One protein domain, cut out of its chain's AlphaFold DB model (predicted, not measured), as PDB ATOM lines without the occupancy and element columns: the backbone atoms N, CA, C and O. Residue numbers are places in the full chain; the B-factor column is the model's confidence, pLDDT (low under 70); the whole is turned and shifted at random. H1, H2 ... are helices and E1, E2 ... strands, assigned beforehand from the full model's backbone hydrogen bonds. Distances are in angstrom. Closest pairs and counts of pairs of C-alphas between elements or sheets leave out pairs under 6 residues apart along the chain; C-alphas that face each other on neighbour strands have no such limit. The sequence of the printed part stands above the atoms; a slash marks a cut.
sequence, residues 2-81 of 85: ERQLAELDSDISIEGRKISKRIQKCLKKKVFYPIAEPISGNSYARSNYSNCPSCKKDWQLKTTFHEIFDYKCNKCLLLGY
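This is residues 2 to 81 of the 85 residues of an uncharacterized protein of Rickettsia felis str. Pedreira (UniProt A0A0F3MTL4). A small, twisted sheet of four short strands has one long helix, H2, passing its E1 edge and the short helix H1 near that same edge, while a long loop, residues 36 to 59, swings out from E1 before the chain comes back as E2 at the other edge. Lys 28, just past H2, and Asn 42, in that loop, mark the ends of the longest axis. The printed part has 80 residues, with two named helices and then four named strands, H1 H2 E1 E2 E3 E4; the sheet's order is E1 E4 E3 E2, mixed. The class is mixed, helices and strands, with 39 residues, under half, in named elements. The whole is compact, with a radius of gyration of the C-alphas of 12.7 A and spans of 40 by 30 by 22 A.

Start at H1, residues 2 to 6; H2, residues 11 to 27, touches it only at the corner by their link, with residues 11 to 13 alone, and the closest C-alphas, Leu 5 and Ser 13, are 5.6 A apart. In both helices every O i to N i+4 pair is within hydrogen-bond range. Next find E1, residues 33 to 35, an edge strand of the sheet. H1 only grazes the sheet, and its closest C-alphas to E1 are Leu 5 and Ile 35, 5.2 A. H2 only grazes it too, with residues 13 to 21; Arg 17 and Tyr 33 have the closest C-alphas of H2 and E1, 6.0 A. E2, residues 60 to 65, is the other edge strand and is apart from E1. E3, residues 69 to 73, forms a hairpin with E2 at 125 degrees; look for N 61 and O 70 at 2.8 A. E4, residues 78 to 80, forms a hairpin with E3 at 155 degrees, with N 73 and O 78 at 2.9 A. E2, E3 and E4 are a meander, each strand the antiparallel neighbour of the one before. E4 is parallel to E1 at 35 degrees, with N 35 and O 79 at 2.8 A.

Find C-alpha 2 at (142.176, 142.142, 98.889), where H1 begins; it is 6.4 A long. H2 runs 24.3 A from C-alpha 11 at (140.638, 142.693, 86.696) to C-alpha 27. E1 spans 6.6 A, E2 10.3 A, E3 10.9 A and E4 6.7 A, ending at C-alpha 80 at (147.703, 153.032, 99.844).

The C-alphas of Lys 28 and Asn 42 are the two farthest apart, 40.9 A. The printed part has no cut, and E1 to E2 is the one long link. Residues 39 to 48 are under 70 in pLDDT; the mean of the printed part is 87.8.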
ATOM      1  N   GLU A   2     141.049 141.238  98.564       76.12
ATOM      2  CA  GLU A   2     142.176 142.142  98.889       76.12
ATOM      3  C   GLU A   2     143.385 141.977  97.962       76.12
ATOM      4  O   GLU A   2     143.882 142.958  97.420       76.12
ATOM      5  N   ARG A   3     143.771 140.731  97.658       81.94
ATOM      6  CA  ARG A   3     144.827 140.430  96.679       81.94
ATOM      7  C   ARG A   3     144.628 141.133  95.329       81.94
ATOM      8  O   ARG A   3     145.568 141.699  94.787       81.94
ATOM      9  N   GLN A   4     143.404 141.130  94.802       88.31
ATOM     10  CA  GLN A   4     143.121 141.775  93.520       88.31
ATOM     11  C   GLN A   4     143.193 143.308  93.631       88.31
ATOM     12  O   GLN A   4     143.613 143.958  92.684       88.31
ATOM     13  N   LEU A   5     142.866 143.900  94.783       88.69
ATOM     14  CA  LEU A   5     143.063 145.339  95.012       88.69
ATOM     15  C   LEU A   5     144.546 145.727  95.146       88.69
ATOM     16  O   LEU A   5     144.890 146.878  94.889       88.69
ATOM     17  N   ALA A   6     145.414 144.797  95.547       86.19
ATOM     18  CA  ALA A   6     146.855 145.022  95.648       86.19
ATOM     19  C   ALA A   6     147.576 144.875  94.292       86.19
ATOM     20  O   ALA A   6     148.492 145.635  93.966       86.19
ATOM     21  N   GLU A   7     147.151 143.908  93.477       89.06
ATOM     22  CA  GLU A   7     147.706 143.635  92.150       89.06
ATOM     23  C   GLU A   7     147.147 144.630  91.121       89.06
ATOM     24  O   GLU A   7     145.968 144.602  90.763       89.06
ATOM     25  N   LEU A   8     147.999 145.539  90.633       91.94
ATOM     26  CA  LEU A   8     147.592 146.571  89.676       91.94
ATOM     27  C   LEU A   8     147.134 146.001  88.329       91.94
ATOM     28  O   LEU A   8     146.473 146.709  87.582       91.94
ATOM     29  N   ASP A   9     147.508 144.790  87.967       92.75
ATOM     30  CA  ASP A   9     147.128 144.106  86.730       92.75
ATOM     31  C   ASP A   9     145.935 143.157  86.904       92.75
ATOM     32  O   ASP A   9     145.510 142.543  85.929       92.75
ATOM     33  N   SER A  10     145.336 143.092  88.095       93.06
ATOM     34  CA  SER A  10     144.101 142.340  88.300       93.06
ATOM     35  C   SER A  10     142.903 142.999  87.605       93.06
ATOM     36  O   SER A  10     142.848 144.225  87.440       93.06
ATOM     37  N   ASP A  11     141.883 142.199  87.294       95.62
ATOM     38  CA  ASP A  11     140.638 142.693  86.696       95.62
ATOM     39  C   ASP A  11     139.962 143.774  87.553       95.62
ATOM     40  O   ASP A  11     139.537 144.809  87.031       95.62
ATOM     41  N   ILE A  12     139.928 143.595  88.882       95.06
ATOM     42  CA  ILE A  12     139.338 144.575  89.809       95.06
ATOM     43  C   ILE A  12     140.110 145.896  89.761       95.06
ATOM     44  O   ILE A  12     139.504 146.965  89.654       95.06
ATOM     45  N   SER A  13     141.441 145.841  89.802       95.06
ATOM     46  CA  SER A  13     142.290 147.034  89.740       95.06
ATOM     47  C   SER A  13     142.196 147.736  88.392       95.06
ATOM     48  O   SER A  13     142.216 148.970  88.309       95.06
ATOM     49  N   ILE A  14     142.100 146.983  87.300       96.56
ATOM     50  CA  ILE A  14     141.923 147.522  85.951       96.56
ATOM     51  C   ILE A  14     140.584 148.253  85.840       96.56
ATOM     52  O   ILE A  14     140.575 149.432  85.468       96.56
ATOM     53  N   GLU A  15     139.475 147.610  86.201       97.94
ATOM     54  CA  GLU A  15     138.146 148.218  86.100       97.94
ATOM     55  C   GLU A  15     137.959 149.379  87.080       97.94
ATOM     56  O   GLU A  15     137.508 150.458  86.683       97.94
ATOM     57  N   GLY A  16     138.415 149.237  88.324       97.00
ATOM     58  CA  GLY A  16     138.367 150.303  89.324       97.00
ATOM     59  C   GLY A  16     139.079 151.574  88.855       97.00
ATOM     60  O   GLY A  16     138.500 152.662  88.866       97.00
ATOM     61  N   ARG A  17     140.299 151.449  88.315       97.12
ATOM     62  CA  ARG A  17     141.042 152.601  87.772       97.12
ATOM     63  C   ARG A  17     140.401 153.179  86.509       97.12
ATOM     64  O   ARG A  17     140.478 154.394  86.299       97.12
ATOM     65  N   LYS A  18     139.756 152.364  85.661       97.94
ATOM     66  CA  LYS A  18     138.962 152.871  84.521       97.94
ATOM     67  C   LYS A  18     137.793 153.725  85.015       97.94
ATOM     68  O   LYS A  18     137.580 154.814  84.477       97.94
ATOM     69  N   ILE A  19     137.084 153.287  86.056       98.19
ATOM     70  CA  ILE A  19     135.997 154.051  86.685       98.19
ATOM     71  C   ILE A  19     136.535 155.354  87.290       98.19
ATOM     72  O   ILE A  19     136.012 156.421  86.967       98.19
ATOM     73  N   SER A  20     137.631 155.321  88.057       97.94
ATOM     74  CA  SER A  20     138.259 156.535  88.613       97.94
ATOM     75  C   SER A  20     138.619 157.553  87.524       97.94
ATOM     76  O   SER A  20     138.373 158.749  87.688       97.94
ATOM     77  N   LYS A  21     139.135 157.096  86.373       97.38
ATOM     78  CA  LYS A  21     139.406 157.960  85.210       97.38
ATOM     79  C   LYS A  21     138.133 158.572  84.619       97.38
ATOM     80  O   LYS A  21     138.161 159.734  84.221       97.38
ATOM     81  N   ARG A  22     137.027 157.823  84.545       98.25
ATOM     82  CA  ARG A  22     135.730 158.352  84.079       98.25
ATOM     83  C   ARG A  22     135.211 159.436  85.028       98.25
ATOM     84  O   ARG A  22     134.908 160.531  84.568       98.25
ATOM     85  N   ILE A  23     135.214 159.177  86.336       98.12
ATOM     86  CA  ILE A  23     134.789 160.151  87.357       98.12
ATOM     87  C   ILE A  23     135.658 161.414  87.296       98.12
ATOM     88  O   ILE A  23     135.137 162.527  87.315       98.12
ATOM     89  N   GLN A  24     136.976 161.259  87.150       97.62
ATOM     90  CA  GLN A  24     137.904 162.380  87.001       97.62
ATOM     91  C   GLN A  24     137.549 163.292  85.824       97.62
ATOM     92  O   GLN A  24     137.579 164.513  85.973       97.62
ATOM     93  N   LYS A  25     137.196 162.717  84.667       97.31
ATOM     94  CA  LYS A  25     136.770 163.491  83.493       97.31
ATOM     95  C   LYS A  25     135.495 164.284  83.774       97.31
ATOM     96  O   LYS A  25     135.432 165.454  83.411       97.31
ATOM     97  N   CYS A  26     134.519 163.674  84.449       98.00
ATOM     98  CA  CYS A  26     133.254 164.331  84.785       98.00
ATOM     99  C   CYS A  26     133.439 165.464  85.804       98.00
ATOM    100  O   CYS A  26     132.903 166.552  85.625       98.00
ATOM    101  N   LEU A  27     134.220 165.226  86.862       97.19
ATOM    102  CA  LEU A  27     134.379 166.177  87.966       97.19
ATOM    103  C   LEU A  27     135.460 167.234  87.725       97.19
ATOM    104  O   LEU A  27     135.528 168.203  88.478       97.19
ATOM    105  N   LYS A  28     136.340 167.035  86.734       96.12
ATOM    106  CA  LYS A  28     137.545 167.855  86.501       96.12
ATOM    107  C   LYS A  28     138.429 167.993  87.753       96.12
ATOM    108  O   LYS A  28     139.111 168.997  87.944       96.12
ATOM    109  N   LYS A  29     138.428 166.975  88.616       96.44
ATOM    110  CA  LYS A  29     139.223 166.894  89.852       96.44
ATOM    111  C   LYS A  29     140.021 165.599  89.870       96.44
ATOM    112  O   LYS A  29     139.587 164.599  89.302       96.44
ATOM    113  N   LYS A  30     141.177 165.596  90.541       96.75
ATOM    114  CA  LYS A  30     141.956 164.367  90.746       96.75
ATOM    115  C   LYS A  30     141.116 163.361  91.534       96.75
ATOM    116  O   LYS A  30     140.637 163.675  92.618       96.75
ATOM    117  N   VAL A  31     140.979 162.161  90.983       97.81
ATOM    118  CA  VAL A  31     140.312 161.018  91.617       97.81
ATOM    119  C   VAL A  31     141.363 159.941  91.777       97.81
ATOM    120  O   VAL A  31     141.997 159.559  90.791       97.81
ATOM    121  N   PHE A  32     141.566 159.509  93.016       97.31
ATOM    122  CA  PHE A  32     142.571 158.518  93.367       97.31
ATOM    123  C   PHE A  32     141.920 157.145  93.501       97.31
ATOM    124  O   PHE A  32     140.786 157.039  93.963       97.31
ATOM    125  N   TYR A  33     142.639 156.109  93.084       97.06
ATOM    126  CA  TYR A  33     142.231 154.723  93.270       97.06
ATOM    127  C   TYR A  33     142.957 154.132  94.491       97.06
ATOM    128  O   TYR A  33     144.191 154.199  94.525       97.06
ATOM    129  N   PRO A  34     142.234 153.603  95.494       94.50
ATOM    130  CA  PRO A  34     142.850 152.944  96.636       94.50
ATOM    131  C   PRO A  34     143.347 151.548  96.252       94.50
ATOM    132  O   PRO A  34     142.683 150.839  95.498       94.50
ATOM    133  N   ILE A  35     144.495 151.158  96.793       91.88
ATOM    134  CA  ILE A  35     145.051 149.811  96.665       91.88
ATOM    135  C   ILE A  35     145.319 149.217  98.046       91.88
ATOM    136  O   ILE A  35     145.739 149.925  98.962       91.88
ATOM    137  N   ALA A  36     145.047 147.920  98.180       86.31
ATOM    138  CA  ALA A  36     145.324 147.164  99.398       86.31
ATOM    139  C   ALA A  36     146.807 146.799  99.463       86.31
ATOM    140  O   ALA A  36     147.453 146.692  98.425       86.31
ATOM    141  N   GLU A  37     147.357 146.608 100.654       80.12
ATOM    142  CA  GLU A  37     148.744 146.173 100.832       80.12
ATOM    143  C   GLU A  37     149.062 144.868 100.062       80.12
ATOM    144  O   GLU A  37     148.230 143.953 100.040       80.12
ATOM    145  N   PRO A  38     150.241 144.744  99.409       72.81
ATOM    146  CA  PRO A  38     150.652 143.499  98.779       72.81
ATOM    147  C   PRO A  38     150.781 142.399  99.830       72.81
ATOM    148  O   PRO A  38     151.554 142.518 100.775       72.81
ATOM    149  N   ILE A  39     150.069 141.294  99.629       67.62
ATOM    150  CA  ILE A  39     150.159 140.136 100.518       67.62
ATOM    151  C   ILE A  39     151.437 139.363 100.164       67.62
ATOM    152  O   ILE A  39     151.471 138.629  99.174       67.62
ATOM    153  N   SER A  40     152.503 139.521 100.951       58.62
ATOM    154  CA  SER A  40     153.702 138.681 100.852       58.62
ATOM    155  C   SER A  40     153.594 137.483 101.806       58.62
ATOM    156  O   SER A  40     153.953 137.575 102.977       58.62
ATOM    157  N   GLY A  41     153.109 136.343 101.309       59.12
ATOM    158  CA  GLY A  41     152.998 135.099 102.088       59.12
ATOM    159  C   GLY A  41     151.851 135.073 103.112       59.12
ATOM    160  O   GLY A  41     151.000 135.953 103.136       59.12
ATOM    161  N   ASN A  42     151.820 134.038 103.964       51.44
ATOM    162  CA  ASN A  42     150.782 133.810 104.992       51.44
ATOM    163  C   ASN A  42     150.900 134.738 106.222       51.44
ATOM    164  O   ASN A  42     150.406 134.412 107.301       51.44
ATOM    165  N   SER A  43     151.598 135.864 106.109       49.47
ATOM    166  CA  SER A  43     151.935 136.714 107.248       49.47
ATOM    167  C   SER A  43     151.528 138.150 106.953       49.47
ATOM    168  O   SER A  43     152.088 138.779 106.062       49.47
ATOM    169  N   TYR A  44     150.585 138.671 107.740       48.31
ATOM    170  CA  TYR A  44     150.186 140.084 107.808       48.31
ATOM    171  C   TYR A  44     151.303 140.964 108.414       48.31
ATOM    172  O   TYR A  44     151.081 141.732 109.348       48.31
ATOM    173  N   ALA A  45     152.548 140.778 107.984       44.16
ATOM    174  CA  ALA A  45     153.697 141.457 108.556       44.16
ATOM    175  C   ALA A  45     153.992 142.740 107.771       44.16
ATOM    176  O   ALA A  45     154.451 142.645 106.642       44.16
ATOM    177  N   ARG A  46     153.757 143.887 108.430       49.09
ATOM    178  CA  ARG A  46     154.215 145.261 108.130       49.09
ATOM    179  C   ARG A  46     154.296 145.645 106.643       49.09
ATOM    180  O   ARG A  46     155.222 145.230 105.954       49.09
ATOM    181  N   SER A  47     153.435 146.586 106.257       54.59
ATOM    182  CA  SER A  47     153.467 147.376 105.017       54.59
ATOM    183  C   SER A  47     154.753 147.315 104.210       54.59
ATOM    184  O   SER A  47     155.750 147.982 104.493       54.59
ATOM    185  N   ASN A  48     154.688 146.544 103.129       62.72
ATOM    186  CA  ASN A  48     155.771 146.400 102.158       62.72
ATOM    187  C   ASN A  48     155.789 147.496 101.079       62.72
ATOM    188  O   ASN A  48     156.421 147.339 100.028       62.72
ATOM    189  N   TYR A  49     155.107 148.622 101.292       72.06
ATOM    190  CA  TYR A  49     155.104 149.718 100.329       72.06
ATOM    191  C   TYR A  49     156.382 150.558 100.391       72.06
ATOM    192  O   TYR A  49     156.356 151.735 100.734       72.06
ATOM    193  N   SER A  50     157.507 149.991  99.949       80.50
ATOM    194  CA  SER A  50     158.760 150.747  99.818       80.50
ATOM    195  C   SER A  50     158.631 151.905  98.818       80.50
ATOM    196  O   SER A  50     159.194 152.978  99.011       80.50
ATOM    197  N   ASN A  51     157.875 151.707  97.731       90.62
ATOM    198  CA  ASN A  51     157.630 152.702  96.689       90.62
ATOM    199  C   ASN A  51     156.260 152.494  96.029       90.62
ATOM    200  O   ASN A  51     155.649 151.430  96.128       90.62
ATOM    201  N   CYS A  52     155.808 153.485  95.254       92.69
ATOM    202  CA  CYS A  52     154.596 153.373  94.451       92.69
ATOM    203  C   CYS A  52     154.679 152.151  93.517       92.69
ATOM    204  O   CYS A  52     155.575 152.101  92.666       92.69
ATOM    205  N   PRO A  53     153.718 151.211  93.557       90.44
ATOM    206  CA  PRO A  53     153.810 149.975  92.779       90.44
ATOM    207  C   PRO A  53     153.776 150.208  91.265       90.44
ATOM    208  O   PRO A  53     154.298 149.384  90.516       90.44
ATOM    209  N   SER A  54     153.235 151.347  90.815       93.12
ATOM    210  CA  SER A  54     153.163 151.716  89.399       93.12
ATOM    211  C   SER A  54     154.423 152.422  88.888       93.12
ATOM    212  O   SER A  54     154.984 151.997  87.886       93.12
ATOM    213  N   CYS A  55     154.872 153.503  89.538       95.44
ATOM    214  CA  CYS A  55     155.988 154.315  89.027       95.44
ATOM    215  C   CYS A  55     157.304 154.151  89.788       95.44
ATOM    216  O   CYS A  55     158.277 154.813  89.432       95.44
ATOM    217  N   LYS A  56     157.320 153.314  90.830       93.50
ATOM    218  CA  LYS A  56     158.479 152.998  91.677       93.50
ATOM    219  C   LYS A  56     159.125 154.207  92.369       93.50
ATOM    220  O   LYS A  56     160.220 154.096  92.898       93.50
ATOM    221  N   LYS A  57     158.444 155.357  92.399       94.62
ATOM    222  CA  LYS A  57     158.870 156.532  93.170       94.62
ATOM    223  C   LYS A  57     158.363 156.454  94.601       94.62
ATOM    224  O   LYS A  57     157.332 155.828  94.848       94.62
ATOM    225  N   ASP A  58     159.053 157.144  95.502       94.06
ATOM    226  CA  ASP A  58     158.535 157.397  96.839       94.06
ATOM    227  C   ASP A  58     157.160 158.088  96.773       94.06
ATOM    228  O   ASP A  58     156.866 158.901  95.886       94.06
ATOM    229  N   TRP A  59     156.293 157.662  97.675       94.75
ATOM    230  CA  TRP A  59     154.898 158.068  97.775       94.75
ATOM    231  C   TRP A  59     154.385 158.021  99.215       94.75
ATOM    232  O   TRP A  59     153.187 158.222  99.422       94.75
ATOM    233  N   GLN A  60     155.263 157.750 100.184       92.94
ATOM    234  CA  GLN A  60     154.912 157.769 101.593       92.94
ATOM    235  C   GLN A  60     154.580 159.201 102.012       92.94
ATOM    236  O   GLN A  60     155.235 160.171 101.615       92.94
ATOM    237  N   LEU A  61     153.519 159.351 102.790       91.62
ATOM    238  CA  LEU A  61     153.144 160.626 103.368       91.62
ATOM    239  C   LEU A  61     153.810 160.801 104.728       91.62
ATOM    240  O   LEU A  61     153.931 159.868 105.509       91.62
ATOM    241  N   LYS A  62     154.181 162.044 105.045       89.44
ATOM    242  CA  LYS A  62     154.643 162.406 106.396       89.44
ATOM    243  C   LYS A  62     153.523 162.344 107.439       89.44
ATOM    244  O   LYS A  62     153.794 162.297 108.631       89.44
ATOM    245  N   THR A  63     152.277 162.430 106.985       88.94
ATOM    246  CA  THR A  63     151.080 162.452 107.822       88.94
ATOM    247  C   THR A  63     149.979 161.712 107.087       88.94
ATOM    248  O   THR A  63     149.739 162.000 105.910       88.94
ATOM    249  N   THR A  64     149.318 160.784 107.776       89.56
ATOM    250  CA  THR A  64     148.226 159.979 107.228       89.56
ATOM    251  C   THR A  64     147.125 160.882 106.673       89.56
ATOM    252  O   THR A  64     146.639 161.814 107.318       89.56
ATOM    253  N   PHE A  65     146.745 160.635 105.426       89.94
ATOM    254  CA  PHE A  65     145.735 161.392 104.708       89.94
ATOM    255  C   PHE A  65     144.346 160.824 104.991       89.94
ATOM    256  O   PHE A  65     144.107 159.632 104.804       89.94
ATOM    257  N   HIS A  66     143.427 161.696 105.419       89.44
ATOM    258  CA  HIS A  66     142.078 161.314 105.860       89.44
ATOM    259  C   HIS A  66     142.068 160.210 106.929       89.44
ATOM    260  O   HIS A  66     141.136 159.418 106.949       89.44
ATOM    261  N   GLU A  67     143.111 160.137 107.769       88.38
ATOM    262  CA  GLU A  67     143.231 159.154 108.865       88.38
ATOM    263  C   GLU A  67     143.222 157.682 108.412       88.38
ATOM    264  O   GLU A  67     143.123 156.780 109.235       88.38
ATOM    265  N   ILE A  68     143.340 157.435 107.102       89.38
ATOM    266  CA  ILE A  68     143.281 156.096 106.504       89.38
ATOM    267  C   ILE A  68     144.506 155.826 105.630       89.38
ATOM    268  O   ILE A  68     144.994 154.708 105.605       89.38
ATOM    269  N   PHE A  69     144.985 156.811 104.865       92.62
ATOM    270  CA  PHE A  69     145.974 156.565 103.814       92.62
ATOM    271  C   PHE A  69     147.361 157.079 104.176       92.62
ATOM    272  O   PHE A  69     147.595 158.287 104.210       92.62
ATOM    273  N   ASP A  70     148.310 156.167 104.326       92.25
ATOM    274  CA  ASP A  70     149.716 156.484 104.603       92.25
ATOM    275  C   ASP A  70     150.515 156.768 103.325       92.25
ATOM    276  O   ASP A  70     151.603 157.344 103.362       92.25
ATOM    277  N   TYR A  71     149.950 156.421 102.165       93.38
ATOM    278  CA  TYR A  71     150.611 156.534 100.871       93.38
ATOM    279  C   TYR A  71     149.756 157.278  99.850       93.38
ATOM    280  O   TYR A  71     148.562 157.016  99.693       93.38
ATOM    281  N   LYS A  72     150.377 158.176  99.077       95.69
ATOM    282  CA  LYS A  72     149.714 158.930  98.005       95.69
ATOM    283  C   LYS A  72     150.652 159.233  96.847       95.69
ATOM    284  O   LYS A  72     151.519 160.103  96.916       95.69
ATOM    285  N   CYS A  73     150.390 158.617  95.696       96.50
ATOM    286  CA  CYS A  73     151.109 158.925  94.464       96.50
ATOM    287  C   CYS A  73     150.301 159.902  93.611       96.50
ATOM    288  O   CYS A  73     149.342 159.525  92.941       96.50
ATOM    289  N   ASN A  74     150.735 161.160  93.552       96.19
ATOM    290  CA  ASN A  74     150.087 162.180  92.720       96.19
ATOM    291  C   ASN A  74     150.261 161.952  91.208       96.19
ATOM    292  O   ASN A  74     149.452 162.462  90.435       96.19
ATOM    293  N   LYS A  75     151.300 161.215  90.788       96.69
ATOM    294  CA  LYS A  75     151.558 160.888  89.375       96.69
ATOM    295  C   LYS A  75     150.642 159.766  88.884       96.69
ATOM    296  O   LYS A  75     150.051 159.881  87.818       96.69
ATOM    297  N   CYS A  76     150.536 158.693  89.664       96.69
ATOM    298  CA  CYS A  76     149.740 157.516  89.315       96.69
ATOM    299  C   CYS A  76     148.291 157.601  89.804       96.69
ATOM    300  O   CYS A  76     147.479 156.774  89.404       96.69
ATOM    301  N   LEU A  77     147.975 158.593  90.644       97.44
ATOM    302  CA  LEU A  77     146.680 158.767  91.301       97.44
ATOM    303  C   LEU A  77     146.271 157.527  92.102       97.44
ATOM    304  O   LEU A  77     145.153 157.032  91.986       97.44
ATOM    305  N   LEU A  78     147.206 157.036  92.911       96.31
ATOM    306  CA  LEU A  78     147.008 155.893  93.798       96.31
ATOM    307  C   LEU A  78     147.062 156.342  95.256       96.31
ATOM    308  O   LEU A  78     147.847 157.237  95.589       96.31
ATOM    309  N   LEU A  79     146.255 155.698  96.092       95.56
ATOM    310  CA  LEU A  79     146.331 155.760  97.549       95.56
ATOM    311  C   LEU A  79     146.619 154.360  98.083       95.56
ATOM    312  O   LEU A  79     146.064 153.393  97.570       95.56
ATOM    313  N   GLY A  80     147.467 154.263  99.094       92.06
ATOM    314  CA  GLY A  80     147.703 153.032  99.844       92.06
ATOM    315  C   GLY A  80     147.515 153.301 101.330       92.06
ATOM    316  O   GLY A  80     147.630 154.448 101.767       92.06
ATOM    317  N   TYR A  81     147.216 152.253 102.076       87.75
ATOM    318  CA  TYR A  81     147.079 152.278 103.527       87.75
ATOM    319  C   TYR A  81     147.790 151.067 104.116       87.75
ATOM    320  O   TYR A  81     147.909 150.036 103.446       87.75
TER     321      TYR A  81